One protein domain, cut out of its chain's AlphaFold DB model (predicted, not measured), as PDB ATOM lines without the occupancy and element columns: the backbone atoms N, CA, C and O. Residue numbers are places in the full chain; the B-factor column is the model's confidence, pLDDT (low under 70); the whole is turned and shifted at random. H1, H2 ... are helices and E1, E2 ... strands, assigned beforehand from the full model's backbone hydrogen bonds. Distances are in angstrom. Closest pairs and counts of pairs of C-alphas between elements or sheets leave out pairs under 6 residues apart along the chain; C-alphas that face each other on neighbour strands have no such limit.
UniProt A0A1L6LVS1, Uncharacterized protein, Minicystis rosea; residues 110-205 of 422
ATOM      1  N   GLU A 110     -41.554   1.920  -3.508       86.06
ATOM      2  CA  GLU A 110     -40.905   3.222  -3.436       86.06
ATOM      3  C   GLU A 110     -41.925   4.325  -3.736       86.06
ATOM      4  O   GLU A 110     -42.879   4.153  -4.494       86.06
ATOM      5  N   VAL A 111     -41.763   5.477  -3.093       83.88
ATOM      6  CA  VAL A 111     -42.602   6.639  -3.391       83.88
ATOM      7  C   VAL A 111     -41.946   7.381  -4.549       83.88
ATOM      8  O   VAL A 111     -40.759   7.675  -4.433       83.88
ATOM      9  N   PRO A 112     -42.683   7.753  -5.611       87.50
ATOM     10  CA  PRO A 112     -42.117   8.543  -6.693       87.50
ATOM     11  C   PRO A 112     -41.409   9.798  -6.174       87.50
ATOM     12  O   PRO A 112     -41.964  10.557  -5.365       87.50
ATOM     13  N   GLY A 113     -40.186  10.001  -6.653       90.88
ATOM     14  CA  GLY A 113     -39.371  11.167  -6.349       90.88
ATOM     15  C   GLY A 113     -39.960  12.449  -6.929       90.88
ATOM     16  O   GLY A 113     -40.793  12.437  -7.843       90.88
ATOM     17  N   ASP A 114     -39.499  13.586  -6.411       94.31
ATOM     18  CA  ASP A 114     -39.795  14.864  -7.048       94.31
ATOM     19  C   ASP A 114     -39.148  14.924  -8.433       94.31
ATOM     20  O   ASP A 114     -38.196  14.213  -8.752       94.31
ATOM     21  N   ARG A 115     -39.697  15.769  -9.293       94.50
ATOM     22  CA  ARG A 115     -39.375  15.804 -10.712       94.50
ATOM     23  C   ARG A 115     -38.514  17.019 -11.023       94.50
ATOM     24  O   ARG A 115     -38.882  18.142 -10.688       94.50
ATOM     25  N   LEU A 116     -37.370  16.807 -11.658       95.50
ATOM     26  CA  LEU A 116     -36.503  17.847 -12.193       95.50
ATOM     27  C   LEU A 116     -36.874  18.119 -13.654       95.50
ATOM     28  O   LEU A 116     -36.560  17.334 -14.555       95.50
ATOM     29  N   GLN A 117     -37.491  19.272 -13.891       95.75
ATOM     30  CA  GLN A 117     -37.741  19.781 -15.231       95.75
ATOM     31  C   GLN A 117     -36.540  20.608 -15.694       95.75
ATOM     32  O   GLN A 117     -36.258  21.665 -15.128       95.75
ATOM     33  N   ILE A 118     -35.832  20.136 -16.723       93.75
ATOM     34  CA  ILE A 118     -34.626  20.779 -17.260       93.75
ATOM     35  C   ILE A 118     -34.330  20.324 -18.694       93.75
ATOM     36  O   ILE A 118     -34.553  19.169 -19.054       93.75
ATOM     37  N   GLY A 119     -33.832  21.229 -19.545       88.62
ATOM     38  CA  GLY A 119     -33.382  20.879 -20.899       88.62
ATOM     39  C   GLY A 119     -34.463  20.229 -21.775       88.62
ATOM     40  O   GLY A 119     -34.157  19.371 -22.602       88.62
ATOM     41  N   GLY A 120     -35.736  20.585 -21.557       89.44
ATOM     42  CA  GLY A 120     -36.888  19.978 -22.236       89.44
ATOM     43  C   GLY A 120     -37.213  18.547 -21.788       89.44
ATOM     44  O   GLY A 120     -38.026  17.875 -22.424       89.44
ATOM     45  N   LYS A 121     -36.574  18.065 -20.720       91.81
ATOM     46  CA  LYS A 121     -36.871  16.801 -20.053       91.81
ATOM     47  C   LYS A 121     -37.537  17.059 -18.715       91.81
ATOM     48  O   LYS A 121     -37.439  18.143 -18.146       91.81
ATOM     49  N   ASP A 122     -38.216  16.030 -18.248       92.75
ATOM     50  CA  ASP A 122     -38.829  15.982 -16.939       92.75
ATOM     51  C   ASP A 122     -38.465  14.625 -16.325       92.75
ATOM     52  O   ASP A 122     -38.896  13.574 -16.818       92.75
ATOM     53  N   LEU A 123     -37.543  14.661 -15.364       92.62
ATOM     54  CA  LEU A 123     -36.777  13.514 -14.882       92.62
ATOM     55  C   LEU A 123     -37.037  13.316 -13.395       92.62
ATOM     56  O   LEU A 123     -37.034  14.272 -12.633       92.62
ATOM     57  N   GLU A 124     -37.236  12.078 -12.967       93.19
ATOM     58  CA  GLU A 124     -37.377  11.779 -11.544       93.19
ATOM     59  C   GLU A 124     -36.043  11.957 -10.808       93.19
ATOM     60  O   GLU A 124     -34.994  11.519 -11.287       93.19
ATOM     61  N   ILE A 125     -36.095  12.605  -9.645       94.44
ATOM     62  CA  ILE A 125     -34.986  12.684  -8.701       94.44
ATOM     63  C   ILE A 125     -34.911  11.345  -7.976       94.44
ATOM     64  O   ILE A 125     -35.725  11.038  -7.104       94.44
ATOM     65  N   LEU A 126     -33.913  10.548  -8.344       93.00
ATOM     66  CA  LEU A 126     -33.675   9.246  -7.734       93.00
ATOM     67  C   LEU A 126     -33.098   9.434  -6.335       93.00
ATOM     68  O   LEU A 126     -33.618   8.888  -5.366       93.00
ATOM     69  N   ARG A 127     -32.061  10.269  -6.219       92.19
ATOM     70  CA  ARG A 127     -31.350  10.498  -4.961       92.19
ATOM     71  C   ARG A 127     -30.756  11.899  -4.901       92.19
ATOM     72  O   ARG A 127     -30.399  12.465  -5.931       92.19
ATOM     73  N   VAL A 128     -30.614  12.423  -3.690       94.25
ATOM     74  CA  VAL A 128     -29.836  13.622  -3.384       94.25
ATOM     75  C   VAL A 128     -28.697  13.226  -2.457       94.25
ATOM     76  O   VAL A 128     -28.901  12.619  -1.407       94.25
ATOM     77  N   GLU A 129     -27.488  13.564  -2.869       93.94
ATOM     78  CA  GLU A 129     -26.244  13.271  -2.180       93.94
ATOM     79  C   GLU A 129     -25.593  14.584  -1.753       93.94
ATOM     80  O   GLU A 129     -25.482  15.539  -2.526       93.94
ATOM     81  N   ILE A 130     -25.185  14.633  -0.489       95.19
ATOM     82  CA  ILE A 130     -24.557  15.795   0.133       95.19
ATOM     83  C   ILE A 130     -23.227  15.312   0.687       95.19
ATOM     84  O   ILE A 130     -23.207  14.387   1.498       95.19
ATOM     85  N   ALA A 131     -22.129  15.908   0.227       94.69
ATOM     86  CA  ALA A 131     -20.804  15.566   0.725       94.69
ATOM     87  C   ALA A 131     -20.664  15.942   2.211       94.69
ATOM     88  O   ALA A 131     -21.255  16.919   2.678       94.69
ATOM     89  N   ASP A 132     -19.872  15.167   2.955       93.88
ATOM     90  CA  ASP A 132     -19.715  15.323   4.409       93.88
ATOM     91  C   ASP A 132     -19.140  16.692   4.824       93.88
ATOM     92  O   ASP A 132     -19.317  17.123   5.964       93.88
ATOM     93  N   ASP A 133     -18.451  17.381   3.912       95.19
ATOM     94  CA  ASP A 133     -17.855  18.700   4.126       95.19
ATOM     95  C   ASP A 133     -18.824  19.871   3.882       95.19
ATOM     96  O   ASP A 133     -18.494  21.017   4.202       95.19
ATOM     97  N   GLN A 134     -20.032  19.608   3.372       96.69
ATOM     98  CA  GLN A 134     -21.040  20.640   3.143       96.69
ATOM     99  C   GLN A 134     -21.665  21.126   4.461       96.69
ATOM    100  O   GLN A 134     -22.101  20.308   5.285       96.69
ATOM    101  N   PRO A 135     -21.813  22.451   4.659       95.50
ATOM    102  CA  PRO A 135     -22.467  22.999   5.844       95.50
ATOM    103  C   PRO A 135     -23.970  22.689   5.858       95.50
ATOM    104  O   PRO A 135     -24.511  22.122   4.913       95.50
ATOM    105  N   PHE A 136     -24.652  23.044   6.950       92.56
ATOM    106  CA  PHE A 136     -26.109  22.957   7.076       92.56
ATOM    107  C   PHE A 136     -26.710  24.378   7.085       92.56
ATOM    108  O   PHE A 136     -26.475  25.101   8.061       92.56
ATOM    109  N   PRO A 137     -27.482  24.801   6.060       93.50
ATOM    110  CA  PRO A 137     -27.791  24.098   4.803       93.50
ATOM    111  C   PRO A 137     -26.589  24.054   3.829       93.50
ATOM    112  O   PRO A 137     -25.656  24.842   3.997       93.50
ATOM    113  N   PRO A 138     -26.583  23.146   2.831       96.44
ATOM    114  CA  PRO A 138     -25.453  22.953   1.923       96.44
ATOM    115  C   PRO A 138     -25.346  24.078   0.889       96.44
ATOM    116  O   PRO A 138     -26.350  24.672   0.491       96.44
ATOM    117  N   HIS A 139     -24.128  24.317   0.403       96.75
ATOM    118  CA  HIS A 139     -23.879  25.202  -0.741       96.75
ATOM    119  C   HIS A 139     -23.880  24.435  -2.065       96.75
ATOM    120  O   HIS A 139     -24.061  25.029  -3.124       96.75
ATOM    121  N   GLU A 140     -23.712  23.115  -2.016       96.62
ATOM    122  CA  GLU A 140     -23.706  22.238  -3.176       96.62
ATOM    123  C   GLU A 140     -24.382  20.902  -2.847       96.62
ATOM    124  O   GLU A 140     -24.206  20.351  -1.758       96.62
ATOM    125  N   VAL A 141     -25.145  20.371  -3.803       96.88
ATOM    126  CA  VAL A 141     -25.700  19.013  -3.743       96.88
ATOM    127  C   VAL A 141     -25.480  18.287  -5.064       96.88
ATOM    128  O   VAL A 141     -25.452  18.910  -6.127       96.88
ATOM    129  N   THR A 142     -25.378  16.963  -5.012       96.31
ATOM    130  CA  THR A 142     -25.384  16.107  -6.203       96.31
ATOM    131  C   THR A 142     -26.723  15.386  -6.294       96.31
ATOM    132  O   THR A 142     -27.170  14.768  -5.335       96.31
ATOM    133  N   ILE A 143     -27.389  15.463  -7.443       94.94
ATOM    134  CA  ILE A 143     -28.658  14.781  -7.697       94.94
ATOM    135  C   ILE A 143     -28.432  13.644  -8.686       94.94
ATOM    136  O   ILE A 143     -27.924  13.868  -9.786       94.94
ATOM    137  N   LYS A 144     -28.863  12.439  -8.311       94.06
ATOM    138  CA  LYS A 144     -28.942  11.273  -9.190       94.06
ATOM    139  C   LYS A 144     -30.283  11.269  -9.927       94.06
ATOM    140  O   LYS A 144     -31.341  11.418  -9.314       94.06
ATOM    141  N   ILE A 145     -30.236  11.070 -11.238       92.56
ATOM    142  CA  ILE A 145     -31.369  11.060 -12.176       92.56
ATOM    143  C   ILE A 145     -31.240   9.868 -13.136       92.56
ATOM    144  O   ILE A 145     -30.137   9.366 -13.328       92.56
ATOM    145  N   PRO A 146     -32.314   9.406 -13.799       90.00
ATOM    146  CA  PRO A 146     -32.239   8.219 -14.658       90.00
ATOM    147  C   PRO A 146     -31.377   8.401 -15.921       90.00
ATOM    148  O   PRO A 146     -30.930   7.416 -16.504       90.00
ATOM    149  N   ALA A 147     -31.162   9.640 -16.377       88.06
ATOM    150  CA  ALA A 147     -30.290   9.972 -17.506       88.06
ATOM    151  C   ALA A 147     -29.979  11.476 -17.534       88.06
ATOM    152  O   ALA A 147     -30.853  12.279 -17.211       88.06
ATOM    153  N   LEU A 148     -28.787  11.872 -17.998       84.56
ATOM    154  CA  LEU A 148     -28.449  13.286 -18.196       84.56
ATOM    155  C   LEU A 148     -29.393  13.990 -19.196       84.56
ATOM    156  O   LEU A 148     -29.668  13.460 -20.282       84.56
ATOM    157  N   PRO A 149     -29.859  15.213 -18.884       87.81
ATOM    158  CA  PRO A 149     -30.641  16.016 -19.809       87.81
ATOM    159  C   PRO A 149     -29.760  16.575 -20.946       87.81
ATOM    160  O   PRO A 149     -28.555  16.755 -20.776       87.81
ATOM    161  N   PRO A 150     -30.351  16.932 -22.102       86.94
ATOM    162  CA  PRO A 150     -29.616  17.515 -23.232       86.94
ATOM    163  C   PRO A 150     -28.965  18.876 -22.944       86.94
ATOM    164  O   PRO A 150     -28.078  19.304 -23.677       86.94
ATOM    165  N   SER A 151     -29.448  19.584 -21.923       88.31
ATOM    166  CA  SER A 151     -28.954  20.887 -21.490       88.31
ATOM    167  C   SER A 151     -29.016  20.964 -19.970       88.31
ATOM    168  O   SER A 151     -29.965  20.458 -19.372       88.31
ATOM    169  N   LEU A 152     -28.024  21.625 -19.374       88.94
ATOM    170  CA  LEU A 152     -27.931  21.909 -17.940       88.94
ATOM    171  C   LEU A 152     -28.192  23.392 -17.629       88.94
ATOM    172  O   LEU A 152     -27.732  23.916 -16.622       88.94
ATOM    173  N   ASP A 153     -28.911  24.092 -18.509       88.25
ATOM    174  CA  ASP A 153     -29.320  25.471 -18.250       88.25
ATOM    175  C   ASP A 153     -30.368  25.534 -17.128       88.25
ATOM    176  O   ASP A 153     -31.507  25.085 -17.283       88.25
ATOM    177  N   ALA A 154     -29.972  26.127 -16.002       84.38
ATOM    178  CA  ALA A 154     -30.802  26.286 -14.815       84.38
ATOM    179  C   ALA A 154     -31.831  27.428 -14.924       84.38
ATOM    180  O   ALA A 154     -32.736  27.513 -14.094       84.38
ATOM    181  N   SER A 155     -31.729  28.310 -15.929       84.38
ATOM    182  CA  SER A 155     -32.531  29.543 -16.022       84.38
ATOM    183  C   SER A 155     -34.048  29.307 -16.050       84.38
ATOM    184  O   SER A 155     -34.817  30.129 -15.552       84.38
ATOM    185  N   SER A 156     -34.470  28.165 -16.595       87.62
ATOM    186  CA  SER A 156     -35.866  27.711 -16.645       87.62
ATOM    187  C   SER A 156     -36.098  26.403 -15.885       87.62
ATOM    188  O   SER A 156     -37.194  25.843 -15.943       87.62
ATOM    189  N   ALA A 157     -35.078  25.906 -15.180       94.94
ATOM    190  CA  ALA A 157     -35.161  24.639 -14.481       94.94
ATOM    191  C   ALA A 157     -35.940  24.780 -13.170       94.94
ATOM    192  O   ALA A 157     -35.893  25.809 -12.486       94.94
ATOM    193  N   ARG A 158     -36.659  23.722 -12.806       96.19
ATOM    194  CA  ARG A 158     -37.396  23.654 -11.543       96.19
ATOM    195  C   ARG A 158     -37.523  22.226 -11.049       96.19
ATOM    196  O   ARG A 158     -37.569  21.291 -11.845       96.19
ATOM    197  N   ILE A 159     -37.649  22.092  -9.738       97.00
ATOM    198  CA  ILE A 159     -38.080  20.860  -9.088       97.00
ATOM    199  C   ILE A 159     -39.572  20.987  -8.811       97.00
ATOM    200  O   ILE A 159     -40.007  21.993  -8.252       97.00
ATOM    201  N   HIS A 160     -40.372  20.005  -9.205       95.75
ATOM    202  CA  HIS A 160     -41.811  20.027  -8.974       95.75
ATOM    203  C   HIS A 160     -42.346  18.672  -8.511       95.75
ATOM    204  O   HIS A 160     -41.748  17.625  -8.747       95.75
ATOM    205  N   ARG A 161     -43.489  18.712  -7.827       93.56
ATOM    206  CA  ARG A 161     -44.271  17.541  -7.425       93.56
ATOM    207  C   ARG A 161     -45.692  17.771  -7.884       93.56
ATOM    208  O   ARG A 161     -46.259  18.817  -7.562       93.56
ATOM    209  N   SER A 162     -46.275  16.804  -8.574       90.62
ATOM    210  CA  SER A 162     -47.672  16.867  -8.996       90.62
ATOM    211  C   SER A 162     -48.533  15.900  -8.180       90.62
ATOM    212  O   SER A 162     -48.051  14.872  -7.706       90.62
ATOM    213  N   ASP A 163     -49.805  16.237  -7.984       85.50
ATOM    214  CA  ASP A 163     -50.788  15.314  -7.419       85.50
ATOM    215  C   ASP A 163     -51.224  14.247  -8.443       85.50
ATOM    216  O   ASP A 163     -50.811  14.245  -9.604       85.50
ATOM    217  N   ALA A 164     -52.118  13.345  -8.030       76.31
ATOM    218  CA  ALA A 164     -52.654  12.294  -8.898       76.31
ATOM    219  C   ALA A 164     -53.437  12.817 -10.125       76.31
ATOM    220  O   ALA A 164     -53.731  12.044 -11.036       76.31
ATOM    221  N   LYS A 165     -53.795  14.109 -10.164       81.81
ATOM    222  CA  LYS A 165     -54.459  14.768 -11.301       81.81
ATOM    223  C   LYS A 165     -53.464  15.489 -12.218       81.81
ATOM    224  O   LYS A 165     -53.888  16.080 -13.209       81.81
ATOM    225  N   GLY A 166     -52.168  15.440 -11.905       84.75
ATOM    226  CA  GLY A 166     -51.116  16.128 -12.648       84.75
ATOM    227  C   GLY A 166     -51.022  17.623 -12.336       84.75
ATOM    228  O   GLY A 166     -50.418  18.363 -13.110       84.75
ATOM    229  N   VAL A 167     -51.620  18.088 -11.236       90.06
ATOM    230  CA  VAL A 167     -51.513  19.485 -10.796       90.06
ATOM    231  C   VAL A 167     -50.290  19.631  -9.902       90.06
ATOM    232  O   VAL A 167     -50.143  18.879  -8.941       90.06
ATOM    233  N   ASP A 168     -49.428  20.608 -10.184       93.06
ATOM    234  CA  ASP A 168     -48.271  20.894  -9.333       93.06
ATOM    235  C   ASP A 168     -48.718  21.339  -7.934       93.06
ATOM    236  O   ASP A 168     -49.333  22.391  -7.758       93.06
ATOM    237  N   VAL A 169     -48.372  20.531  -6.934       93.00
ATOM    238  CA  VAL A 169     -48.544  20.825  -5.504       93.00
ATOM    239  C   VAL A 169     -47.270  21.390  -4.877       93.00
ATOM    240  O   VAL A 169     -47.324  21.991  -3.809       93.00
ATOM    241  N   LEU A 170     -46.130  21.234  -5.557       94.62
ATOM    242  CA  LEU A 170     -44.849  21.841  -5.213       94.62
ATOM    243  C   LEU A 170     -44.153  22.297  -6.497       94.62
ATOM    244  O   LEU A 170     -44.144  21.572  -7.488       94.62
ATOM    245  N   SER A 171     -43.547  23.483  -6.472       94.94
ATOM    246  CA  SER A 171     -42.691  23.983  -7.548       94.94
ATOM    247  C   SER A 171     -41.604  24.878  -6.955       94.94
ATOM    248  O   SER A 171     -41.901  25.935  -6.401       94.94
ATOM    249  N   LYS A 172     -40.346  24.457  -7.086       95.38
ATOM    250  CA  LYS A 172     -39.142  25.136  -6.607       95.38
ATOM    251  C   LYS A 172     -38.261  25.522  -7.801       95.38
ATOM    252  O   LYS A 172     -37.675  24.634  -8.421       95.38
ATOM    253  N   PRO A 173     -38.202  26.810  -8.183       95.44
ATOM    254  CA  PRO A 173     -37.353  27.248  -9.284       95.44
ATOM    255  C   PRO A 173     -35.871  27.119  -8.913       95.44
ATOM    256  O   PRO A 173     -35.482  27.403  -7.784       95.44
ATOM    257  N   LEU A 174     -35.042  26.739  -9.885       95.12
ATOM    258  CA  LEU A 174     -33.582  26.659  -9.744       95.12
ATOM    259  C   LEU A 174     -32.875  27.910 -10.294       95.12
ATOM    260  O   LEU A 174     -31.662  27.914 -10.490       95.12
ATOM    261  N   ALA A 175     -33.620  28.989 -10.549       91.94
ATOM    262  CA  ALA A 175     -33.077  30.220 -11.107       91.94
ATOM    263  C   ALA A 175     -31.945  30.780 -10.226       91.94
ATOM    264  O   ALA A 175     -32.120  30.982  -9.023       91.94
ATOM    265  N   GLY A 176     -30.796  31.047 -10.847       91.62
ATOM    266  CA  GLY A 176     -29.589  31.542 -10.183       91.62
ATOM    267  C   GLY A 176     -28.657  30.448  -9.646       91.62
ATOM    268  O   GLY A 176     -27.467  30.707  -9.490       91.62
ATOM    269  N   ALA A 177     -29.145  29.218  -9.441       94.44
ATOM    270  CA  ALA A 177     -28.266  28.082  -9.182       94.44
ATOM    271  C   ALA A 177     -27.447  27.753 -10.441       94.44
ATOM    272  O   ALA A 177     -27.900  27.969 -11.569       94.44
ATOM    273  N   THR A 178     -26.244  27.210 -10.261       94.38
ATOM    274  CA  THR A 178     -25.419  26.737 -11.383       94.38
ATOM    275  C   THR A 178     -25.393  25.219 -11.401       94.38
ATOM    276  O   THR A 178     -25.181  24.600 -10.360       94.38
ATOM    277  N   MET A 179     -25.588  24.626 -12.579       93.00
ATOM    278  CA  MET A 179     -25.665  23.176 -12.751       93.00
ATOM    279  C   MET A 179     -24.537  22.677 -13.653       93.00
ATOM    280  O   MET A 179     -24.248  23.273 -14.694       93.00
ATOM    281  N   SER A 180     -23.911  21.571 -13.267       92.00
ATOM    282  CA  SER A 180     -22.857  20.907 -14.034       92.00
ATOM    283  C   SER A 180     -23.053  19.390 -14.028       92.00
ATOM    284  O   SER A 180     -23.788  18.838 -13.209       92.00
ATOM    285  N   GLY A 181     -22.448  18.704 -15.001       87.31
ATOM    286  CA  GLY A 181     -22.452  17.243 -15.023       87.31
ATOM    287  C   GLY A 181     -21.636  16.696 -13.855       87.31
ATOM    288  O   GLY A 181     -20.572  17.235 -13.548       87.31
ATOM    289  N   GLY A 182     -22.142  15.648 -13.212       81.62
ATOM    290  CA  GLY A 182     -21.430  14.928 -12.163       81.62
ATOM    291  C   GLY A 182     -20.358  13.985 -12.713       81.62
ATOM    292  O   GLY A 182     -19.916  14.094 -13.857       81.62
ATOM    293  N   ALA A 183     -19.937  13.036 -11.875       75.00
ATOM    294  CA  ALA A 183     -18.875  12.084 -12.205       75.00
ATOM    295  C   ALA A 183     -19.248  11.086 -13.323       75.00
ATOM    296  O   ALA A 183     -18.365  10.439 -13.888       75.00
ATOM    297  N   ASP A 184     -20.535  10.957 -13.653       81.56
ATOM    298  CA  ASP A 184     -21.056  10.039 -14.664       81.56
ATOM    299  C   ASP A 184     -22.286  10.618 -15.400       81.56
ATOM    300  O   ASP A 184     -22.625  11.796 -15.281       81.56
ATOM    301  N   VAL A 185     -22.958   9.776 -16.194       80.12
ATOM    302  CA  VAL A 185     -24.101  10.157 -17.040       80.12
ATOM    303  C   VAL A 185     -25.461  10.165 -16.330       80.12
ATOM    304  O   VAL A 185     -26.497  10.257 -16.997       80.12
ATOM    305  N   VAL A 186     -25.471  10.067 -15.002       88.12
ATOM    306  CA  VAL A 186     -26.687  10.051 -14.177       88.12
ATOM    307  C   VAL A 186     -26.623  11.011 -12.989       88.12
ATOM    308  O   VAL A 186     -27.614  11.136 -12.278       88.12
ATOM    309  N   HIS A 187     -25.526  11.746 -12.800       93.19
ATOM    310  CA  HIS A 187     -25.399  12.745 -11.739       93.19
ATOM    311  C   HIS A 187     -25.353  14.177 -12.283       93.19
ATOM    312  O   HIS A 187     -24.702  14.468 -13.288       93.19
ATOM    313  N   ILE A 188     -26.012  15.091 -11.573       94.19
ATOM    314  CA  ILE A 188     -25.917  16.539 -11.768       94.19
ATOM    315  C   ILE A 188     -25.472  17.174 -10.457       94.19
ATOM    316  O   ILE A 188     -26.076  16.921  -9.419       94.19
ATOM    317  N   VAL A 189     -24.472  18.044 -10.515       95.56
ATOM    318  CA  VAL A 189     -24.073  18.884  -9.385       95.56
ATOM    319  C   VAL A 189     -24.822  20.212  -9.473       95.56
ATOM    320  O   VAL A 189     -24.882  20.824 -10.543       95.56
ATOM    321  N   ILE A 190     -25.411  20.651  -8.361       95.75
ATOM    322  CA  ILE A 190     -26.126  21.924  -8.237       95.75
ATOM    323  C   ILE A 190     -25.441  22.758  -7.160       95.75
ATOM    324  O   ILE A 190     -25.548  22.439  -5.976       95.75
ATOM    325  N   ALA A 191     -24.797  23.851  -7.567       96.50
ATOM    326  CA  ALA A 191     -24.301  24.856  -6.634       96.50
ATOM    327  C   ALA A 191     -25.382  25.915  -6.369       96.50
ATOM    328  O   ALA A 191     -26.024  26.433  -7.290       96.50
ATOM    329  N   LEU A 192     -25.580  26.222  -5.092       96.00
ATOM    330  CA  LEU A 192     -26.751  26.903  -4.542       96.00
ATOM    331  C   LEU A 192     -26.469  28.354  -4.131       96.00
ATOM    332  O   LEU A 192     -27.413  29.105  -3.912       96.00
ATOM    333  N   ASP A 193     -25.205  28.781  -4.089       92.69
ATOM    334  CA  ASP A 193     -24.806  30.133  -3.660       92.69
ATOM    335  C   ASP A 193     -25.414  31.265  -4.499       92.69
ATOM    336  O   ASP A 193     -25.616  32.375  -4.008       92.69
ATOM    337  N   GLY A 194     -25.712  30.992  -5.772       90.12
ATOM    338  CA  GLY A 194     -26.364  31.941  -6.675       90.12
ATOM    339  C   GLY A 194     -27.890  31.840  -6.705       90.12
ATOM    340  O   GLY A 194     -28.530  32.626  -7.408       90.12
ATOM    341  N   ALA A 195     -28.489  30.875  -5.997       92.81
ATOM    342  CA  ALA A 195     -29.917  30.601  -6.078       92.81
ATOM    343  C   ALA A 195     -30.755  31.802  -5.618       92.81
ATOM    344  O   ALA A 195     -30.517  32.411  -4.576       92.81
ATOM    345  N   THR A 196     -31.778  32.127  -6.404       93.06
ATOM    346  CA  THR A 196     -32.678  33.251  -6.116       93.06
ATOM    347  C   THR A 196     -33.723  32.929  -5.045       93.06
ATOM    348  O   THR A 196     -34.174  33.841  -4.354       93.06
ATOM    349  N   ASP A 197     -34.101  31.654  -4.885       92.12
ATOM    350  CA  ASP A 197     -34.950  31.187  -3.782       92.12
ATOM    351  C   ASP A 197     -34.071  30.852  -2.561       92.12
ATOM    352  O   ASP A 197     -33.360  29.842  -2.584       92.12
ATOM    353  N   PRO A 198     -34.136  31.637  -1.466       89.44
ATOM    354  CA  PRO A 198     -33.308  31.409  -0.280       89.44
ATOM    355  C   PRO A 198     -33.667  30.119   0.474       89.44
ATOM    356  O   PRO A 198     -32.914  29.691   1.345       89.44
ATOM    357  N   THR A 199     -34.808  29.494   0.167       92.62
ATOM    358  CA  THR A 199     -35.251  28.238   0.792       92.62
ATOM    359  C   THR A 199     -34.786  26.995   0.036       92.62
ATOM    360  O   THR A 199     -34.976  25.883   0.526       92.62
ATOM    361  N   LEU A 200     -34.180  27.153  -1.149       94.38
ATOM    362  CA  LEU A 200     -33.808  26.029  -2.010       94.38
ATOM    363  C   LEU A 200     -32.778  25.103  -1.350       94.38
ATOM    364  O   LEU A 200     -32.935  23.886  -1.398       94.38
ATOM    365  N   ALA A 201     -31.763  25.675  -0.699       94.69
ATOM    366  CA  ALA A 201     -30.740  24.896  -0.008       94.69
ATOM    367  C   ALA A 201     -31.329  24.077   1.147       94.69
ATOM    368  O   ALA A 201     -31.011  22.904   1.307       94.69
ATOM    369  N   GLU A 202     -32.261  24.660   1.903       93.81
ATOM    370  CA  GLU A 202     -32.969  23.950   2.967       93.81
ATOM    371  C   GLU A 202     -33.895  22.860   2.401       93.81
ATOM    372  O   GLU A 202     -34.031  21.790   2.983       93.81
ATOM    373  N   PHE A 203     -34.556  23.113   1.270       95.06
ATOM    374  CA  PHE A 203     -35.431  22.144   0.602       95.06
ATOM    375  C   PHE A 203     -34.668  20.903   0.108       95.06
ATOM    376  O   PHE A 203     -35.189  19.790   0.206       95.06
ATOM    377  N   LEU A 204     -33.442  21.098  -0.391       95.25
ATOM    378  CA  LEU A 204     -32.561  20.038  -0.890       95.25
ATOM    379  C   LEU A 204     -31.731  19.351   0.206       95.25
ATOM    380  O   LEU A 204     -31.119  18.319  -0.065       95.25
ATOM    381  N   ASP A 205     -31.712  19.871   1.437       94.31
ATOM    382  CA  ASP A 205     -30.984  19.243   2.540       94.31
ATOM    383  C   ASP A 205     -31.732  18.022   3.103       94.31
ATOM    384  O   ASP A 205     -32.525  18.110   4.046       94.31
TER     385      ASP A 205
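What this domain is: This is residues 110 to 205 of the 422 residues of an uncharacterized protein of Minicystis rosea (UniProt A0A1L6LVS1). Two small antiparallel sheets of four strands stand opposite each other, loosely and only partly face to face, and the chain crosses from one to the other where E2 runs on into E3. The short helix H1 sits at one opening between the sheets and grazes both, while the unnamed stretch of residues 145 to 157 links E4 back to E5. The 96 printed residues hold E1 to E8 and then H1, with sheet orders E2 - E1 - E5 - E6 and E3 - E4 - E8 - E7. The class is mostly strand, though under half of the residues are in named elements. The whole is compact, with a radius of gyration of the C-alphas of 12.6 A, and its rounded outline spans 39 by 29 by 28 A.

How they stand to each other: E1, residues 115 to 118, and E2, residues 121 to 124, form an antiparallel hairpin, with N 116 and O 123 2.7 A apart. E5, residues 158 to 162, is antiparallel to E1, with N 115 and O 160 at 2.8 A. E5 and E6, residues 168 to 173, form a hairpin, with N 172 and O 159 at 2.7 A. This sheet is only just strongly twisted, its C-alphas lying up to 4.2 A off the best plane. E2 runs on into E3, residues 127 to 129, across a break of 2 residues, at 82 degrees. E3 and E4, residues 140 to 144, form a hairpin, with N 129 and O 142 at 2.8 A. E8, residues 187 to 191, is antiparallel to E4, with N 143 and O 188 at 2.8 A. E7, residues 178 to 181, and E8 form a hairpin, with N 189 and O 180 at 2.9 A. Among the strands that are apart are E1 and E4, and E5 and E8. H1, residues 200 to 204, only grazes the sheet of E3, E4, E8 and E7; the closest C-alphas of E3 and H1, Val 128 and Leu 204, are 7.4 A apart. It is only just on the other sheet, which it also only grazes, with 5 pairs of C-alphas within 10 A. In H1 every O i to N i+4 pair is within hydrogen-bond range.

Where its parts are: E1 begins at C-alpha 115, (-39.375, 15.804, -10.712). E4 is 13.6 A from first to last C-alpha, E8 13.2 A, and E5 and E6 12.6 A each. H1 is 6.2 A long and ends at C-alpha 204, (-32.561, 20.038, -0.890).

The domain as a whole: The C-alphas farthest apart, those of Asp 133 and Lys 165, are 39.9 A apart. The printed part has no cut. The link from E4 to E5 is long. No printed residue has a pLDDT under 70.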